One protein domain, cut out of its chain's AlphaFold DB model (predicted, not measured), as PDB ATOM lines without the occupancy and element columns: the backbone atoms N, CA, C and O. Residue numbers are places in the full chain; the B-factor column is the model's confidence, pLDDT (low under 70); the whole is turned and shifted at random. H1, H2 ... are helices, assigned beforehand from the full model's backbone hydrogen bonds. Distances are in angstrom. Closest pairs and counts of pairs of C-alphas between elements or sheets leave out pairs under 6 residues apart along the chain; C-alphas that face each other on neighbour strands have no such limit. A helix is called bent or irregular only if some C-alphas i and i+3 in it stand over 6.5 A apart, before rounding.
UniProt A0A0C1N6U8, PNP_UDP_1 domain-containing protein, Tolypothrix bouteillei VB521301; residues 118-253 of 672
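What this domain is: This is residues 118 to 253 of the 672 residues of the protein "PNP_UDP_1 domain-containing protein" of Tolypothrix bouteillei VB521301 (UniProt A0A0C1N6U8). An elongated helical body has the long helix H1 in its middle, with the kinked H2 folded back along one side of it and H4 and H5, one after the other, along another. Short H3 packs on H1 and H2 near one end of the body; at the other end H6 folds back on H5. The 136 printed residues hold six named helices, H1 to H6 in chain order, and no named strand; the class is all helix. The whole is compact, with a radius of gyration of the C-alphas of 16.1 A, and spans 47 by 28 by 25 A.

Where its parts are: H1, residues 123 to 144, begins at C-alpha 123 (9.204, 53.086, -21.958) and is 30.9 A long. H2, residues 150 to 173, is 32.3 A long; it is irregular, with C-alphas 152 and 155 7.9 A apart, and has a kink of 36 degrees near residue 157. H3 is residues 187 to 193, H4 residues 203 to 213, and H5 residues 215 to 228, 20.3 A long. H6, residues 235 to 246, is 16.3 A long and ends at C-alpha 246 (-5.800, 55.050, -18.894).

How they stand to each other: H1 is the hub, touching four helices. H1 and H2 form a helical hairpin at a shallow tilt of 32 degrees, only just short of steep; their closest C-alphas, those of Arg 132 and Thr 164, are 5.9 A apart. With residues 140 to 144 alone H1 touches H3, closest at the C-alphas of Met 140 and Leu 187, 7.0 A. With residues 137 to 144 alone it touches H4, opposite ways at 23 degrees, a shallow tilt; the C-alphas of Ile 141 and Lys 207 come closest, 5.4 A. With residues 123 to 133 alone it touches H5, closest at the C-alphas of Gln 130 and Val 218, 6.6 A. H4 and H5 meet only through their link. H5 and H6 form a helical hairpin, with the C-alphas of Val 224 and Ser 242 closest, 6.1 A. H1 and H6 are apart. In H1, H3, H4 and H5 every O i to N i+4 pair is within hydrogen-bond range; in H2 18 of 20 are, in H6 7 of 8.

The domain as a whole: The C-alphas of Val 198 and Ala 232, the two farthest apart, are 49.5 A apart. The printed part has no cut. The link from H2 to H3, residues 174 to 186, is long. The mean pLDDT of the printed part is 73.0; 47 residues are under 70, among them residues 172 to 179 and 229 to 253.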
ATOM      1  N   ILE A 118       6.143  46.886 -10.641       59.44
ATOM      2  CA  ILE A 118       6.349  48.084 -11.462       59.44
ATOM      3  C   ILE A 118       7.731  48.085 -12.152       59.44
ATOM      4  O   ILE A 118       7.912  48.839 -13.110       59.44
ATOM      5  N   SER A 119       8.698  47.250 -11.740       59.25
ATOM      6  CA  SER A 119      10.033  47.205 -12.368       59.25
ATOM      7  C   SER A 119       9.979  46.760 -13.835       59.25
ATOM      8  O   SER A 119      10.792  47.204 -14.648       59.25
ATOM      9  N   THR A 120       8.960  45.979 -14.204       61.59
ATOM     10  CA  THR A 120       8.695  45.590 -15.594       61.59
ATOM     11  C   THR A 120       8.249  46.776 -16.465       61.59
ATOM     12  O   THR A 120       8.628  46.865 -17.636       61.59
ATOM     13  N   PHE A 121       7.495  47.730 -15.900       69.62
ATOM     14  CA  PHE A 121       6.874  48.828 -16.642       69.62
ATOM     15  C   PHE A 121       7.917  49.854 -17.105       69.62
ATOM     16  O   PHE A 121       8.424  50.676 -16.334       69.62
ATOM     17  N   THR A 122       8.244  49.810 -18.395       75.38
ATOM     18  CA  THR A 122       9.298  50.625 -19.016       75.38
ATOM     19  C   THR A 122       8.804  51.314 -20.284       75.38
ATOM     20  O   THR A 122       7.898  50.830 -20.958       75.38
ATOM     21  N   ILE A 123       9.449  52.426 -20.662       77.44
ATOM     22  CA  ILE A 123       9.204  53.086 -21.958       77.44
ATOM     23  C   ILE A 123       9.380  52.093 -23.118       77.44
ATOM     24  O   ILE A 123       8.537  52.064 -24.004       77.44
ATOM     25  N   SER A 124      10.391  51.218 -23.053       77.69
ATOM     26  CA  SER A 124      10.644  50.176 -24.059       77.69
ATOM     27  C   SER A 124       9.444  49.236 -24.262       77.69
ATOM     28  O   SER A 124       9.021  49.020 -25.397       77.69
ATOM     29  N   GLN A 125       8.811  48.748 -23.183       77.69
ATOM     30  CA  GLN A 125       7.584  47.943 -23.298       77.69
ATOM     31  C   GLN A 125       6.421  48.724 -23.935       77.69
ATOM     32  O   GLN A 125       5.661  48.160 -24.722       77.69
ATOM     33  N   ILE A 126       6.280  50.016 -23.630       80.25
ATOM     34  CA  ILE A 126       5.219  50.876 -24.184       80.25
ATOM     35  C   ILE A 126       5.461  51.135 -25.685       80.25
ATOM     36  O   ILE A 126       4.518  51.080 -26.477       80.25
ATOM     37  N   GLU A 127       6.714  51.364 -26.090       82.50
ATOM     38  CA  GLU A 127       7.120  51.517 -27.495       82.50
ATOM     39  C   GLU A 127       6.928  50.220 -28.291       82.50
ATOM     40  O   GLU A 127       6.332  50.252 -29.367       82.50
ATOM     41  N   GLU A 128       7.354  49.071 -27.759       82.94
ATOM     42  CA  GLU A 128       7.166  47.763 -28.400       82.94
ATOM     43  C   GLU A 128       5.676  47.380 -28.483       82.94
ATOM     44  O   GLU A 128       5.235  46.883 -29.516       82.94
ATOM     45  N   THR A 129       4.858  47.685 -27.466       84.56
ATOM     46  CA  THR A 129       3.395  47.473 -27.532       84.56
ATOM     47  C   THR A 129       2.753  48.346 -28.614       84.56
ATOM     48  O   THR A 129       1.960  47.859 -29.422       84.56
ATOM     49  N   GLN A 130       3.126  49.630 -28.693       86.50
ATOM     50  CA  GLN A 130       2.658  50.527 -29.755       86.50
ATOM     51  C   GLN A 130       3.085  50.040 -31.146       86.50
ATOM     52  O   GLN A 130       2.291  50.097 -32.088       86.50
ATOM     53  N   LYS A 131       4.322  49.558 -31.282       86.50
ATOM     54  CA  LYS A 131       4.870  49.008 -32.525       86.50
ATOM     55  C   LYS A 131       4.086  47.777 -32.984       86.50
ATOM     56  O   LYS A 131       3.683  47.744 -34.141       86.50
ATOM     57  N   ARG A 132       3.780  46.829 -32.091       86.44
ATOM     58  CA  ARG A 132       3.001  45.622 -32.427       86.44
ATOM     59  C   ARG A 132       1.570  45.936 -32.856       86.44
ATOM     60  O   ARG A 132       1.151  45.480 -33.914       86.44
ATOM     61  N   ILE A 133       0.884  46.832 -32.140       87.12
ATOM     62  CA  ILE A 133      -0.425  47.362 -32.570       87.12
ATOM     63  C   ILE A 133      -0.325  48.015 -33.962       87.12
ATOM     64  O   ILE A 133      -1.186  47.802 -34.810       87.12
ATOM     65  N   SER A 134       0.747  48.770 -34.226       85.75
ATOM     66  CA  SER A 134       0.966  49.408 -35.533       85.75
ATOM     67  C   SER A 134       1.229  48.389 -36.653       85.75
ATOM     68  O   SER A 134       0.803  48.620 -37.781       85.75
ATOM     69  N   GLN A 135       1.888  47.262 -36.354       87.69
ATOM     70  CA  GLN A 135       2.086  46.159 -37.301       87.69
ATOM     71  C   GLN A 135       0.765  45.437 -37.608       87.69
ATOM     72  O   GLN A 135       0.472  45.222 -38.781       87.69
ATOM     73  N   LEU A 136      -0.081  45.167 -36.601       89.31
ATOM     74  CA  LEU A 136      -1.437  44.647 -36.833       89.31
ATOM     75  C   LEU A 136      -2.247  45.594 -37.718       89.31
ATOM     76  O   LEU A 136      -2.770  45.169 -38.743       89.31
ATOM     77  N   GLN A 137      -2.300  46.889 -37.380       89.19
ATOM     78  CA  GLN A 137      -3.025  47.867 -38.194       89.19
ATOM     79  C   GLN A 137      -2.496  47.940 -39.633       89.19
ATOM     80  O   GLN A 137      -3.301  48.102 -40.544       89.19
ATOM     81  N   ALA A 138      -1.186  47.797 -39.865       87.69
ATOM     82  CA  ALA A 138      -0.626  47.760 -41.216       87.69
ATOM     83  C   ALA A 138      -1.148  46.552 -42.013       87.69
ATOM     84  O   ALA A 138      -1.781  46.744 -43.051       87.69
ATOM     85  N   ILE A 139      -0.979  45.333 -41.488       89.19
ATOM     86  CA  ILE A 139      -1.407  44.087 -42.148       89.19
ATOM     87  C   ILE A 139      -2.928  44.093 -42.396       89.19
ATOM     88  O   ILE A 139      -3.396  43.853 -43.513       89.19
ATOM     89  N   MET A 140      -3.712  44.468 -41.380       91.25
ATOM     90  CA  MET A 140      -5.169  44.597 -41.485       91.25
ATOM     91  C   MET A 140      -5.583  45.634 -42.542       91.25
ATOM     92  O   MET A 140      -6.549  45.403 -43.265       91.25
ATOM     93  N   ILE A 141      -4.860  46.756 -42.683       88.62
ATOM     94  CA  ILE A 141      -5.113  47.764 -43.730       88.62
ATOM     95  C   ILE A 141      -4.746  47.239 -45.121       88.62
ATOM     96  O   ILE A 141      -5.441  47.560 -46.089       88.62
ATOM     97  N   GLU A 142      -3.690  46.444 -45.268       89.94
ATOM     98  CA  GLU A 142      -3.291  45.900 -46.571       89.94
ATOM     99  C   GLU A 142      -4.260  44.818 -47.061       89.94
ATOM    100  O   GLU A 142      -4.640  44.845 -48.236       89.94
ATOM    101  N   VAL A 143      -4.801  43.987 -46.164       86.25
ATOM    102  CA  VAL A 143      -5.953  43.115 -46.462       86.25
ATOM    103  C   VAL A 143      -7.224  43.932 -46.732       86.25
ATOM    104  O   VAL A 143      -7.885  43.721 -47.753       86.25
ATOM    105  N   ALA A 144      -7.556  44.914 -45.884       85.38
ATOM    106  CA  ALA A 144      -8.731  45.781 -46.055       85.38
ATOM    107  C   ALA A 144      -8.723  46.528 -47.397       85.38
ATOM    108  O   ALA A 144      -9.767  46.716 -48.021       85.38
ATOM    109  N   THR A 145      -7.548  46.940 -47.871       86.06
ATOM    110  CA  THR A 145      -7.389  47.645 -49.150       86.06
ATOM    111  C   THR A 145      -7.139  46.720 -50.343       86.06
ATOM    112  O   THR A 145      -7.028  47.219 -51.462       86.06
ATOM    113  N   LYS A 146      -7.140  45.392 -50.138       82.56
ATOM    114  CA  LYS A 146      -6.869  44.348 -51.149       82.56
ATOM    115  C   LYS A 146      -5.486  44.476 -51.814       82.56
ATOM    116  O   LYS A 146      -5.337  44.174 -52.995       82.56
ATOM    117  N   LYS A 147      -4.488  44.941 -51.054       84.19
ATOM    118  CA  LYS A 147      -3.074  45.023 -51.460       84.19
ATOM    119  C   LYS A 147      -2.316  43.730 -51.174       84.19
ATOM    120  O   LYS A 147      -1.610  43.247 -52.050       84.19
ATOM    121  N   ALA A 148      -2.511  43.179 -49.978       84.12
ATOM    122  CA  ALA A 148      -2.049  41.853 -49.590       84.12
ATOM    123  C   ALA A 148      -3.216  40.853 -49.656       84.12
ATOM    124  O   ALA A 148      -4.391  41.244 -49.615       84.12
ATOM    125  N   ARG A 149      -2.913  39.555 -49.755       74.19
ATOM    126  CA  ARG A 149      -3.914  38.486 -49.624       74.19
ATOM    127  C   ARG A 149      -3.822  37.910 -48.217       74.19
ATOM    128  O   ARG A 149      -2.727  37.708 -47.717       74.19
ATOM    129  N   VAL A 150      -4.968  37.576 -47.622       74.62
ATOM    130  CA  VAL A 150      -5.050  37.007 -46.261       74.62
ATOM    131  C   VAL A 150      -4.064  35.856 -46.059       74.62
ATOM    132  O   VAL A 150      -3.237  35.903 -45.163       74.62
ATOM    133  N   GLN A 151      -4.111  34.875 -46.956       69.62
ATOM    134  CA  GLN A 151      -3.257  33.685 -46.977       69.62
ATOM    135  C   GLN A 151      -1.731  33.968 -46.911       69.62
ATOM    136  O   GLN A 151      -0.984  33.094 -46.495       69.62
ATOM    137  N   ASP A 152      -1.278  35.142 -47.378       77.06
ATOM    138  CA  ASP A 152       0.141  35.502 -47.490       77.06
ATOM    139  C   ASP A 152       0.624  36.180 -46.178       77.06
ATOM    140  O   ASP A 152       1.822  36.262 -45.924       77.06
ATOM    141  N   GLU A 153      -0.316  36.635 -45.335       84.19
ATOM    142  CA  GLU A 153      -0.098  37.440 -44.120       84.19
ATOM    143  C   GLU A 153      -0.627  36.779 -42.826       84.19
ATOM    144  O   GLU A 153      -0.285  37.211 -41.726       84.19
ATOM    145  N   GLU A 154      -1.485  35.759 -42.929       78.94
ATOM    146  CA  GLU A 154      -2.252  35.179 -41.812       78.94
ATOM    147  C   GLU A 154      -1.364  34.658 -40.675       78.94
ATOM    148  O   GLU A 154      -1.587  35.007 -39.518       78.94
ATOM    149  N   GLU A 155      -0.326  33.870 -40.979       72.88
ATOM    150  CA  GLU A 155       0.568  33.337 -39.941       72.88
ATOM    151  C   GLU A 155       1.318  34.462 -39.203       72.88
ATOM    152  O   GLU A 155       1.414  34.450 -37.974       72.88
ATOM    153  N   LEU A 156       1.779  35.483 -39.934       81.00
ATOM    154  CA  LEU A 156       2.431  36.657 -39.350       81.00
ATOM    155  C   LEU A 156       1.453  37.470 -38.486       81.00
ATOM    156  O   LEU A 156       1.818  37.945 -37.408       81.00
ATOM    157  N   TYR A 157       0.204  37.611 -38.931       86.31
ATOM    158  CA  TYR A 157      -0.838  38.308 -38.188       86.31
ATOM    159  C   TYR A 157      -1.196  37.599 -36.881       86.31
ATOM    160  O   TYR A 157      -1.204  38.256 -35.842       86.31
ATOM    161  N   VAL A 158      -1.434  36.283 -36.907       73.94
ATOM    162  CA  VAL A 158      -1.772  35.486 -35.713       73.94
ATOM    163  C   VAL A 158      -0.654  35.581 -34.666       73.94
ATOM    164  O   VAL A 158      -0.917  35.922 -33.510       73.94
ATOM    165  N   GLN A 159       0.610  35.424 -35.079       76.25
ATOM    166  CA  GLN A 159       1.772  35.576 -34.193       76.25
ATOM    167  C   GLN A 159       1.848  36.973 -33.547       76.25
ATOM    168  O   GLN A 159       2.081  37.105 -32.341       76.25
ATOM    169  N   ILE A 160       1.639  38.044 -34.326       81.56
ATOM    170  CA  ILE A 160       1.655  39.419 -33.799       81.56
ATOM    171  C   ILE A 160       0.405  39.693 -32.944       81.56
ATOM    172  O   ILE A 160       0.494  40.456 -31.978       81.56
ATOM    173  N   TYR A 161      -0.741  39.074 -33.242       83.69
ATOM    174  CA  TYR A 161      -1.978  39.218 -32.473       83.69
ATOM    175  C   TYR A 161      -1.796  38.643 -31.067       83.69
ATOM    176  O   TYR A 161      -2.049  39.351 -30.092       83.69
ATOM    177  N   GLN A 162      -1.263  37.423 -30.952       73.19
ATOM    178  CA  GLN A 162      -0.958  36.783 -29.669       73.19
ATOM    179  C   GLN A 162       0.031  37.611 -28.834       73.19
ATOM    180  O   GLN A 162      -0.262  37.949 -27.685       73.19
ATOM    181  N   ASP A 163       1.160  38.027 -29.419       76.81
ATOM    182  CA  ASP A 163       2.159  38.884 -28.762       76.81
ATOM    183  C   ASP A 163       1.577  40.247 -28.327       76.81
ATOM    184  O   ASP A 163       1.866  40.744 -27.236       76.81
ATOM    185  N   THR A 164       0.686  40.835 -29.134       82.06
ATOM    186  CA  THR A 164      -0.035  42.069 -28.775       82.06
ATOM    187  C   THR A 164      -1.017  41.839 -27.628       82.06
ATOM    188  O   THR A 164      -1.082  42.659 -26.711       82.06
ATOM    189  N   ASN A 165      -1.763  40.732 -27.644       78.31
ATOM    190  CA  ASN A 165      -2.751  40.404 -26.618       78.31
ATOM    191  C   ASN A 165      -2.064  40.137 -25.266       78.31
ATOM    192  O   ASN A 165      -2.488  40.675 -24.244       78.31
ATOM    193  N   LEU A 166      -0.933  39.419 -25.276       72.31
ATOM    194  CA  LEU A 166      -0.051  39.228 -24.117       72.31
ATOM    195  C   LEU A 166       0.476  40.563 -23.568       72.31
ATOM    196  O   LEU A 166       0.366  40.821 -22.369       72.31
ATOM    197  N   LYS A 167       0.986  41.453 -24.429       75.94
ATOM    198  CA  LYS A 167       1.490  42.778 -24.017       75.94
ATOM    199  C   LYS A 167       0.388  43.676 -23.445       75.94
ATOM    200  O   LYS A 167       0.606  44.331 -22.427       75.94
ATOM    201  N   ILE A 168      -0.812  43.673 -24.030       75.88
ATOM    202  CA  ILE A 168      -1.972  44.406 -23.494       75.88
ATOM    203  C   ILE A 168      -2.440  43.803 -22.159       75.88
ATOM    204  O   ILE A 168      -2.742  44.554 -21.229       75.88
ATOM    205  N   ASN A 169      -2.437  42.476 -22.019       69.44
ATOM    206  CA  ASN A 169      -2.749  41.816 -20.753       69.44
ATOM    207  C   ASN A 169      -1.713  42.145 -19.665       69.44
ATOM    208  O   ASN A 169      -2.126  42.464 -18.554       69.44
ATOM    209  N   HIS A 170      -0.410  42.205 -19.965       69.88
ATOM    210  CA  HIS A 170       0.610  42.654 -18.998       69.88
ATOM    211  C   HIS A 170       0.342  44.078 -18.481       69.88
ATOM    212  O   HIS A 170       0.402  44.340 -17.280       69.88
ATOM    213  N   LEU A 171      -0.057  45.001 -19.363       70.38
ATOM    214  CA  LEU A 171      -0.467  46.353 -18.958       70.38
ATOM    215  C   LEU A 171      -1.716  46.344 -18.052       70.38
ATOM    216  O   LEU A 171      -1.813  47.150 -17.124       70.38
ATOM    217  N   LYS A 172      -2.646  45.410 -18.275       66.56
ATOM    218  CA  LYS A 172      -3.832  45.188 -17.433       66.56
ATOM    219  C   LYS A 172      -3.473  44.587 -16.060       66.56
ATOM    220  O   LYS A 172      -4.066  45.017 -15.070       66.56
ATOM    221  N   LEU A 173      -2.473  43.696 -15.962       58.72
ATOM    222  CA  LEU A 173      -1.933  43.201 -14.672       58.72
ATOM    223  C   LEU A 173      -1.422  44.355 -13.793       58.72
ATOM    224  O   LEU A 173      -1.588  44.353 -12.574       58.72
ATOM    225  N   LEU A 174      -0.867  45.391 -14.423       60.75
ATOM    226  CA  LEU A 174      -0.400  46.618 -13.776       60.75
ATOM    227  C   LEU A 174      -1.546  47.591 -13.404       60.75
ATOM    228  O   LEU A 174      -1.305  48.770 -13.153       60.75
ATOM    229  N   ASN A 175      -2.806  47.141 -13.338       60.66
ATOM    230  CA  ASN A 175      -3.974  47.976 -13.020       60.66
ATOM    231  C   ASN A 175      -4.139  49.208 -13.946       60.66
ATOM    232  O   ASN A 175      -4.633  50.259 -13.517       60.66
ATOM    233  N   LEU A 176      -3.732  49.097 -15.217       63.78
ATOM    234  CA  LEU A 176      -4.059  50.064 -16.266       63.78
ATOM    235  C   LEU A 176      -5.320  49.579 -16.997       63.78
ATOM    236  O   LEU A 176      -5.371  48.442 -17.459       63.78
ATOM    237  N   SER A 177      -6.348  50.429 -17.100       62.84
ATOM    238  CA  SER A 177      -7.646  50.050 -17.689       62.84
ATOM    239  C   SER A 177      -7.585  50.008 -19.222       62.84
ATOM    240  O   SER A 177      -8.035  50.917 -19.922       62.84
ATOM    241  N   ILE A 178      -6.967  48.949 -19.744       66.38
ATOM    242  CA  ILE A 178      -6.814  48.675 -21.174       66.38
ATOM    243  C   ILE A 178      -7.496  47.343 -21.493       66.38
ATOM    244  O   ILE A 178      -7.323  46.351 -20.785       66.38
ATOM    245  N   LYS A 179      -8.255  47.322 -22.588       65.25
ATOM    246  CA  LYS A 179      -8.705  46.106 -23.271       65.25
ATOM    247  C   LYS A 179      -8.075  46.089 -24.664       65.25
ATOM    248  O   LYS A 179      -7.857  47.158 -25.235       65.25
ATOM    249  N   ASN A 180      -7.805  44.909 -25.214       72.50
ATOM    250  CA  ASN A 180      -7.522  44.780 -26.642       72.50
ATOM    251  C   ASN A 180      -8.851  45.009 -27.393       72.50
ATOM    252  O   ASN A 180      -9.807  44.291 -27.108       72.50
ATOM    253  N   PRO A 181      -8.970  46.026 -28.266       74.06
ATOM    254  CA  PRO A 181     -10.217  46.310 -28.975       74.06
ATOM    255  C   PRO A 181     -10.420  45.409 -30.200       74.06
ATOM    256  O   PRO A 181     -11.518  45.346 -30.740       74.06
ATOM    257  N   ASN A 182      -9.367  44.729 -30.657       80.62
ATOM    258  CA  ASN A 182      -9.416  43.858 -31.818       80.62
ATOM    259  C   ASN A 182      -9.939  42.471 -31.435       80.62
ATOM    260  O   ASN A 182      -9.272  41.739 -30.709       80.62
ATOM    261  N   ILE A 183     -11.117  42.123 -31.953       73.00
ATOM    262  CA  ILE A 183     -11.773  40.816 -31.782       73.00
ATOM    263  C   ILE A 183     -11.373  39.788 -32.856       73.00
ATOM    264  O   ILE A 183     -11.742  38.613 -32.777       73.00
ATOM    265  N   PHE A 184     -10.642  40.216 -33.888       78.81
ATOM    266  CA  PHE A 184     -10.325  39.395 -35.049       78.81
ATOM    267  C   PHE A 184      -9.038  38.606 -34.798       78.81
ATOM    268  O   PHE A 184      -7.953  39.059 -35.155       78.81
ATOM    269  N   ARG A 185      -9.150  37.401 -34.215       74.44
ATOM    270  CA  ARG A 185      -8.010  36.470 -34.035       74.44
ATOM    271  C   ARG A 185      -7.337  36.042 -35.353       74.44
ATOM    272  O   ARG A 185      -6.216  35.561 -35.331       74.44
ATOM    273  N   SER A 186      -8.008  36.242 -36.489       73.81
ATOM    274  CA  SER A 186      -7.591  35.838 -37.838       73.81
ATOM    275  C   SER A 186      -7.941  36.928 -38.864       73.81
ATOM    276  O   SER A 186      -8.979  37.593 -38.744       73.81
ATOM    277  N   LEU A 187      -7.125  37.092 -39.909       78.31
ATOM    278  CA  LEU A 187      -7.435  37.950 -41.059       78.31
ATOM    279  C   LEU A 187      -8.549  37.361 -41.936       78.31
ATOM    280  O   LEU A 187      -9.226  38.122 -42.627       78.31
ATOM    281  N   TRP A 188      -8.787  36.044 -41.905       72.31
ATOM    282  CA  TRP A 188      -9.965  35.444 -42.539       72.31
ATOM    283  C   TRP A 188     -11.252  35.886 -41.840       72.31
ATOM    284  O   TRP A 188     -12.220  36.239 -42.512       72.31
ATOM    285  N   HIS A 189     -11.245  35.938 -40.504       73.19
ATOM    286  CA  HIS A 189     -12.362  36.467 -39.719       73.19
ATOM    287  C   HIS A 189     -12.583  37.965 -40.015       73.19
ATOM    288  O   HIS A 189     -13.702  38.359 -40.348       73.19
ATOM    289  N   LEU A 190     -11.521  38.783 -40.024       80.00
ATOM    290  CA  LEU A 190     -11.603  40.190 -40.455       80.00
ATOM    291  C   LEU A 190     -12.159  40.328 -41.887       80.00
ATOM    292  O   LEU A 190     -12.997  41.188 -42.157       80.00
ATOM    293  N   GLN A 191     -11.709  39.477 -42.815       76.44
ATOM    294  CA  GLN A 191     -12.178  39.489 -44.199       76.44
ATOM    295  C   GLN A 191     -13.650  39.069 -44.328       76.44
ATOM    296  O   GLN A 191     -14.334  39.603 -45.195       76.44
ATOM    297  N   ALA A 192     -14.154  38.158 -43.491       65.62
ATOM    298  CA  ALA A 192     -15.573  37.800 -43.483       65.62
ATOM    299  C   ALA A 192     -16.451  38.969 -43.006       65.62
ATOM    300  O   ALA A 192     -17.418  39.307 -43.684       65.62
ATOM    301  N   TYR A 193     -16.064  39.633 -41.910       72.25
ATOM    302  CA  TYR A 193     -16.745  40.821 -41.373       72.25
ATOM    303  C   TYR A 193     -16.851  41.952 -42.415       72.25
ATOM    304  O   TYR A 193     -17.906  42.542 -42.638       72.25
ATOM    305  N   PHE A 194     -15.772  42.171 -43.171       74.88
ATOM    306  CA  PHE A 194     -15.712  43.083 -44.320       74.88
ATOM    307  C   PHE A 194     -16.638  42.754 -45.507       74.88
ATOM    308  O   PHE A 194     -16.688  43.544 -46.452       74.88
ATOM    309  N   TYR A 195     -17.337  41.616 -45.489       63.19
ATOM    310  CA  TYR A 195     -18.352  41.244 -46.479       63.19
ATOM    311  C   TYR A 195     -19.747  41.007 -45.869       63.19
ATOM    312  O   TYR A 195     -20.670  40.680 -46.616       63.19
ATOM    313  N   THR A 196     -19.920  41.168 -44.550       55.19
ATOM    314  CA  THR A 196     -21.238  41.180 -43.886       55.19
ATOM    315  C   THR A 196     -21.727  42.595 -43.594       55.19
ATOM    316  O   THR A 196     -22.924  42.848 -43.693       55.19
ATOM    317  N   GLU A 197     -20.816  43.522 -43.286       62.50
ATOM    318  CA  GLU A 197     -21.160  44.906 -42.951       62.50
ATOM    319  C   GLU A 197     -21.452  45.764 -44.189       62.50
ATOM    320  O   GLU A 197     -20.565  46.037 -45.003       62.50
ATOM    321  N   VAL A 198     -22.693  46.253 -44.287       47.16
ATOM    322  CA  VAL A 198     -23.186  47.086 -45.402       47.16
ATOM    323  C   VAL A 198     -22.410  48.406 -45.518       47.16
ATOM    324  O   VAL A 198     -22.074  48.836 -46.619       47.16
ATOM    325  N   ASP A 199     -22.027  49.018 -44.397       56.12
ATOM    326  CA  ASP A 199     -21.242  50.263 -44.393       56.12
ATOM    327  C   ASP A 199     -19.762  50.058 -44.785       56.12
ATOM    328  O   ASP A 199     -19.023  51.027 -44.994       56.12
ATOM    329  N   LEU A 200     -19.309  48.803 -44.917       70.69
ATOM    330  CA  LEU A 200     -17.918  48.434 -45.189       70.69
ATOM    331  C   LEU A 200     -17.682  47.898 -46.615       70.69
ATOM    332  O   LEU A 200     -16.640  47.307 -46.893       70.69
ATOM    333  N   GLU A 201     -18.569  48.144 -47.580       66.88
ATOM    334  CA  GLU A 201     -18.348  47.701 -48.969       66.88
ATOM    335  C   GLU A 201     -17.036  48.238 -49.585       66.88
ATOM    336  O   GLU A 201     -16.359  47.551 -50.360       66.88
ATOM    337  N   THR A 202     -16.614  49.458 -49.233       79.44
ATOM    338  CA  THR A 202     -15.486  50.143 -49.891       79.44
ATOM    339  C   THR A 202     -14.134  49.892 -49.214       79.44
ATOM    340  O   THR A 202     -14.013  49.786 -47.999       79.44
ATOM    341  N   SER A 203     -13.046  49.879 -49.994       83.44
ATOM    342  CA  SER A 203     -11.685  49.791 -49.428       83.44
ATOM    343  C   SER A 203     -11.302  51.019 -48.581       83.44
ATOM    344  O   SER A 203     -10.324  50.969 -47.839       83.44
ATOM    345  N   ALA A 204     -12.056  52.122 -48.683       77.12
ATOM    346  CA  ALA A 204     -11.881  53.317 -47.863       77.12
ATOM    347  C   ALA A 204     -12.524  53.159 -46.473       77.12
ATOM    348  O   ALA A 204     -11.839  53.367 -45.474       77.12
ATOM    349  N   SER A 205     -13.789  52.728 -46.402       78.38
ATOM    350  CA  SER A 205     -14.490  52.457 -45.134       78.38
ATOM    351  C   SER A 205     -13.814  51.329 -44.346       78.38
ATOM    352  O   SER A 205     -13.506  51.506 -43.170       78.38
ATOM    353  N   ARG A 206     -13.426  50.229 -45.010       83.88
ATOM    354  CA  ARG A 206     -12.672  49.125 -44.379       83.88
ATOM    355  C   ARG A 206     -11.326  49.565 -43.803       83.88
ATOM    356  O   ARG A 206     -10.953  49.139 -42.713       83.88
ATOM    357  N   LYS A 207     -10.611  50.467 -44.487       84.69
ATOM    358  CA  LYS A 207      -9.390  51.086 -43.948       84.69
ATOM    359  C   LYS A 207      -9.690  51.983 -42.742       84.69
ATOM    360  O   LYS A 207      -8.925  51.965 -41.782       84.69
ATOM    361  N   GLN A 208     -10.765  52.771 -42.797       80.81
ATOM    362  CA  GLN A 208     -11.152  53.683 -41.721       80.81
ATOM    363  C   GLN A 208     -11.518  52.917 -40.441       80.81
ATOM    364  O   GLN A 208     -10.974  53.224 -39.383       80.81
ATOM    365  N   TYR A 209     -12.316  51.853 -40.554       84.31
ATOM    366  CA  TYR A 209     -12.663  50.959 -39.446       84.31
ATOM    367  C   TYR A 209     -11.415  50.404 -38.728       84.31
ATOM    368  O   TYR A 209     -11.301  50.498 -37.509       84.31
ATOM    369  N   VAL A 210     -10.415  49.910 -39.474       84.75
ATOM    370  CA  VAL A 210      -9.157  49.396 -38.887       84.75
ATOM    371  C   VAL A 210      -8.329  50.495 -38.208       84.75
ATOM    372  O   VAL A 210      -7.643  50.228 -37.216       84.75
ATOM    373  N   LEU A 211      -8.376  51.734 -38.708       80.31
ATOM    374  CA  LEU A 211      -7.725  52.878 -38.063       80.31
ATOM    375  C   LEU A 211      -8.412  53.251 -36.741       80.31
ATOM    376  O   LEU A 211      -7.721  53.525 -35.756       80.31
ATOM    377  N   GLU A 212      -9.745  53.226 -36.713       80.62
ATOM    378  CA  GLU A 212     -10.573  53.537 -35.543       80.62
ATOM    379  C   GLU A 212     -10.481  52.464 -34.450       80.62
ATOM    380  O   GLU A 212     -10.357  52.814 -33.275       80.62
ATOM    381  N   LEU A 213     -10.420  51.181 -34.830       81.00
ATOM    382  CA  LEU A 213     -10.359  50.017 -33.934       81.00
ATOM    383  C   LEU A 213      -9.348  50.184 -32.785       81.00
ATOM    384  O   LEU A 213      -9.678  49.965 -31.623       81.00
ATOM    385  N   TYR A 214      -8.125  50.632 -33.085       76.81
ATOM    386  CA  TYR A 214      -7.073  50.870 -32.086       76.81
ATOM    387  C   TYR A 214      -6.869  52.352 -31.715       76.81
ATOM    388  O   TYR A 214      -5.977  52.659 -30.915       76.81
ATOM    389  N   ALA A 215      -7.665  53.286 -32.252       74.75
ATOM    390  CA  ALA A 215      -7.413  54.727 -32.144       74.75
ATOM    391  C   ALA A 215      -7.276  55.213 -30.692       74.75
ATOM    392  O   ALA A 215      -6.342  55.960 -30.384       74.75
ATOM    393  N   ASN A 216      -8.139  54.747 -29.782       72.31
ATOM    394  CA  ASN A 216      -8.084  55.110 -28.363       72.31
ATOM    395  C   ASN A 216      -6.795  54.613 -27.686       72.31
ATOM    396  O   ASN A 216      -6.073  55.399 -27.066       72.31
ATOM    397  N   VAL A 217      -6.461  53.327 -27.853       76.50
ATOM    398  CA  VAL A 217      -5.268  52.707 -27.250       76.50
ATOM    399  C   VAL A 217      -3.995  53.383 -27.770       76.50
ATOM    400  O   VAL A 217      -3.155  53.825 -26.984       76.50
ATOM    401  N   VAL A 218      -3.886  53.571 -29.089       78.94
ATOM    402  CA  VAL A 218      -2.749  54.255 -29.725       78.94
ATOM    403  C   VAL A 218      -2.668  55.727 -29.299       78.94
ATOM    404  O   VAL A 218      -1.567  56.224 -29.063       78.94
ATOM    405  N   SER A 219      -3.798  56.425 -29.143       77.50
ATOM    406  CA  SER A 219      -3.858  57.810 -28.649       77.50
ATOM    407  C   SER A 219      -3.294  57.940 -27.232       77.50
ATOM    408  O   SER A 219      -2.523  58.865 -26.963       77.50
ATOM    409  N   ILE A 220      -3.616  57.005 -26.331       75.50
ATOM    410  CA  ILE A 220      -3.095  57.025 -24.957       75.50
ATOM    411  C   ILE A 220      -1.605  56.652 -24.930       75.50
ATOM    412  O   ILE A 220      -0.813  57.392 -24.340       75.50
ATOM    413  N   LEU A 221      -1.192  55.590 -25.635       78.94
ATOM    414  CA  LEU A 221       0.223  55.205 -25.750       78.94
ATOM    415  C   LEU A 221       1.077  56.363 -26.305       78.94
ATOM    416  O   LEU A 221       2.131  56.670 -25.750       78.94
ATOM    417  N   LYS A 222       0.599  57.080 -27.337       79.38
ATOM    418  CA  LYS A 222       1.270  58.280 -27.877       79.38
ATOM    419  C   LYS A 222       1.412  59.395 -26.835       79.38
ATOM    420  O   LYS A 222       2.496  59.962 -26.726       79.38
ATOM    421  N   LYS A 223       0.370  59.688 -26.045       78.69
ATOM    422  CA  LYS A 223       0.408  60.720 -24.984       78.69
ATOM    423  C   LYS A 223       1.424  60.391 -23.887       78.69
ATOM    424  O   LYS A 223       2.156  61.283 -23.458       78.69
ATOM    425  N   VAL A 224       1.502  59.127 -23.466       76.19
ATOM    426  CA  VAL A 224       2.497  58.666 -22.484       76.19
ATOM    427  C   VAL A 224       3.910  58.802 -23.058       76.19
ATOM    428  O   VAL A 224       4.750  59.480 -22.464       76.19
ATOM    429  N   LEU A 225       4.167  58.252 -24.248       79.00
ATOM    430  CA  LEU A 225       5.491  58.317 -24.877       79.00
ATOM    431  C   LEU A 225       5.950  59.764 -25.113       79.00
ATOM    432  O   LEU A 225       7.044  60.131 -24.689       79.00
ATOM    433  N   GLN A 226       5.104  60.624 -25.687       77.75
ATOM    434  CA  GLN A 226       5.434  62.034 -25.943       77.75
ATOM    435  C   GLN A 226       5.826  62.800 -24.665       77.75
ATOM    436  O   GLN A 226       6.658  63.705 -24.720       77.75
ATOM    437  N   LYS A 227       5.256  62.439 -23.509       73.56
ATOM    438  CA  LYS A 227       5.505  63.120 -22.230       73.56
ATOM    439  C   LYS A 227       6.807  62.688 -21.542       73.56
ATOM    440  O   LYS A 227       7.386  63.508 -20.823       73.56
ATOM    441  N   TYR A 228       7.269  61.450 -21.764       71.12
ATOM    442  CA  TYR A 228       8.370  60.839 -20.998       71.12
ATOM    443  C   TYR A 228       9.597  60.398 -21.807       71.12
ATOM    444  O   TYR A 228      10.672  60.300 -21.223       71.12
ATOM    445  N   ARG A 229       9.501  60.213 -23.134       66.56
ATOM    446  CA  ARG A 229      10.603  59.719 -23.997       66.56
ATOM    447  C   ARG A 229      11.904  60.536 -23.914       66.56
ATOM    448  O   ARG A 229      12.967  60.012 -24.210       66.56
ATOM    449  N   LEU A 230      11.820  61.805 -23.508       55.81
ATOM    450  CA  LEU A 230      12.955  62.733 -23.368       55.81
ATOM    451  C   LEU A 230      13.183  63.216 -21.921       55.81
ATOM    452  O   LEU A 230      13.865  64.216 -21.707       55.81
ATOM    453  N   LYS A 231      12.589  62.560 -20.912       60.81
ATOM    454  CA  LYS A 231      12.705  62.967 -19.502       60.81
ATOM    455  C   LYS A 231      13.174  61.814 -18.630       60.81
ATOM    456  O   LYS A 231      12.446  60.837 -18.465       60.81
ATOM    457  N   ALA A 232      14.323  61.986 -17.978       56.06
ATOM    458  CA  ALA A 232      14.745  61.131 -16.872       56.06
ATOM    459  C   ALA A 232      13.658  61.137 -15.778       56.06
ATOM    460  O   ALA A 232      13.459  62.129 -15.077       56.06
ATOM    461  N   THR A 233      12.903  60.041 -15.699       63.44
ATOM    462  CA  THR A 233      11.685  59.905 -14.888       63.44
ATOM    463  C   THR A 233      11.730  58.546 -14.206       63.44
ATOM    464  O   THR A 233      11.967  57.541 -14.872       63.44
ATOM    465  N   SER A 234      11.507  58.486 -12.892       65.38
ATOM    466  CA  SER A 234      11.462  57.206 -12.174       65.38
ATOM    467  C   SER A 234      10.266  56.359 -12.625       65.38
ATOM    468  O   SER A 234       9.189  56.898 -12.894       65.38
ATOM    469  N   GLN A 235      10.426  55.031 -12.675       65.88
ATOM    470  CA  GLN A 235       9.378  54.114 -13.158       65.88
ATOM    471  C   GLN A 235       8.059  54.268 -12.397       65.88
ATOM    472  O   GLN A 235       7.005  54.301 -13.016       65.88
ATOM    473  N   ASN A 236       8.105  54.467 -11.075       64.31
ATOM    474  CA  ASN A 236       6.902  54.708 -10.274       64.31
ATOM    475  C   ASN A 236       6.176  56.003 -10.709       64.31
ATOM    476  O   ASN A 236       4.961  56.007 -10.878       64.31
ATOM    477  N   LYS A 237       6.905  57.088 -11.014       68.88
ATOM    478  CA  LYS A 237       6.295  58.327 -11.528       68.88
ATOM    479  C   LYS A 237       5.724  58.152 -12.941       68.88
ATOM    480  O   LYS A 237       4.607  58.596 -13.196       68.88
ATOM    481  N   LEU A 238       6.452  57.464 -13.825       69.94
ATOM    482  CA  LEU A 238       5.960  57.069 -15.150       69.94
ATOM    483  C   LEU A 238       4.664  56.248 -15.032       69.94
ATOM    484  O   LEU A 238       3.701  56.523 -15.742       69.94
ATOM    485  N   PHE A 239       4.617  55.285 -14.113       67.88
ATOM    486  CA  PHE A 239       3.476  54.411 -13.861       67.88
ATOM    487  C   PHE A 239       2.243  55.167 -13.345       67.88
ATOM    488  O   PHE A 239       1.195  55.134 -13.995       67.88
ATOM    489  N   GLN A 240       2.365  55.907 -12.238       68.44
ATOM    490  CA  GLN A 240       1.237  56.635 -11.640       68.44
ATOM    491  C   GLN A 240       0.661  57.691 -12.597       68.44
ATOM    492  O   GLN A 240      -0.557  57.808 -12.742       68.44
ATOM    493  N   GLU A 241       1.518  58.432 -13.307       69.31
ATOM    494  CA  GLU A 241       1.043  59.409 -14.288       69.31
ATOM    495  C   GLU A 241       0.520  58.762 -15.584       69.31
ATOM    496  O   GLU A 241      -0.331  59.363 -16.237       69.31
ATOM    497  N   SER A 242       0.951  57.546 -15.949       66.94
ATOM    498  CA  SER A 242       0.343  56.782 -17.055       66.94
ATOM    499  C   SER A 242      -1.056  56.292 -16.695       66.94
ATOM    500  O   SER A 242      -1.976  56.419 -17.506       66.94
ATOM    501  N   LYS A 243      -1.250  55.798 -15.464       69.94
ATOM    502  CA  LYS A 243      -2.548  55.336 -14.951       69.94
ATOM    503  C   LYS A 243      -3.633  56.409 -15.100       69.94
ATOM    504  O   LYS A 243      -4.706  56.108 -15.609       69.94
ATOM    505  N   LEU A 244      -3.299  57.670 -14.809       67.12
ATOM    506  CA  LEU A 244      -4.169  58.842 -15.001       67.12
ATOM    507  C   LEU A 244      -4.625  59.098 -16.456       67.12
ATOM    508  O   LEU A 244      -5.643  59.766 -16.652       67.12
ATOM    509  N   TYR A 245      -3.912  58.596 -17.472       62.50
ATOM    510  CA  TYR A 245      -4.372  58.646 -18.867       62.50
ATOM    511  C   TYR A 245      -5.231  57.435 -19.258       62.50
ATOM    512  O   TYR A 245      -6.094  57.578 -20.122       62.50
ATOM    513  N   PHE A 246      -5.026  56.272 -18.631       61.09
ATOM    514  CA  PHE A 246      -5.800  55.050 -18.894       61.09
ATOM    515  C   PHE A 246      -7.114  54.959 -18.097       61.09
ATOM    516  O   PHE A 246      -7.970  54.157 -18.450       61.09
ATOM    517  N   THR A 247      -7.309  55.768 -17.050       53.94
ATOM    518  CA  THR A 247      -8.549  55.798 -16.243       53.94
ATOM    519  C   THR A 247      -9.577  56.846 -16.686       53.94
ATOM    520  O   THR A 247     -10.575  57.031 -15.996       53.94
ATOM    521  N   LYS A 248      -9.355  57.563 -17.795       50.84
ATOM    522  CA  LYS A 248     -10.408  58.387 -18.412       50.84
ATOM    523  C   LYS A 248     -11.254  57.522 -19.343       50.84
ATOM    524  O   LYS A 248     -10.723  56.617 -19.979       50.84
ATOM    525  N   GLU A 249     -12.553  57.799 -19.380       41.59
ATOM    526  CA  GLU A 249     -13.550  56.966 -20.055       41.59
ATOM    527  C   GLU A 249     -13.186  56.700 -21.522       41.59
ATOM    528  O   GLU A 249     -12.799  57.603 -22.268       41.59
ATOM    529  N   GLN A 250     -13.283  55.429 -21.914       40.03
ATOM    530  CA  GLN A 250     -12.993  54.948 -23.260       40.03
ATOM    531  C   GLN A 250     -14.289  55.030 -24.082       40.03
ATOM    532  O   GLN A 250     -15.207  54.262 -23.791       40.03
ATOM    533  N   PRO A 251     -14.407  55.906 -25.098       34.06
ATOM    534  CA  PRO A 251     -15.557  55.875 -25.991       34.06
ATOM    535  C   PRO A 251     -15.487  54.605 -26.846       34.06
ATOM    536  O   PRO A 251     -14.580  54.450 -27.667       34.06
ATOM    537  N   THR A 252     -16.421  53.680 -26.638       32.97
ATOM    538  CA  THR A 252     -16.599  52.497 -27.488       32.97
ATOM    539  C   THR A 252     -17.065  52.924 -28.884       32.97
ATOM    540  O   THR A 252     -18.061  53.646 -28.969       32.97
ATOM    541  N   PRO A 253     -16.402  52.489 -29.974       28.23
ATOM    542  CA  PRO A 253     -16.922  52.668 -31.328       28.23
ATOM    543  C   PRO A 253     -18.316  52.045 -31.457       28.23
ATOM    544  O   PRO A 253     -18.553  50.948 -30.952       28.23
TER     545      PRO A 253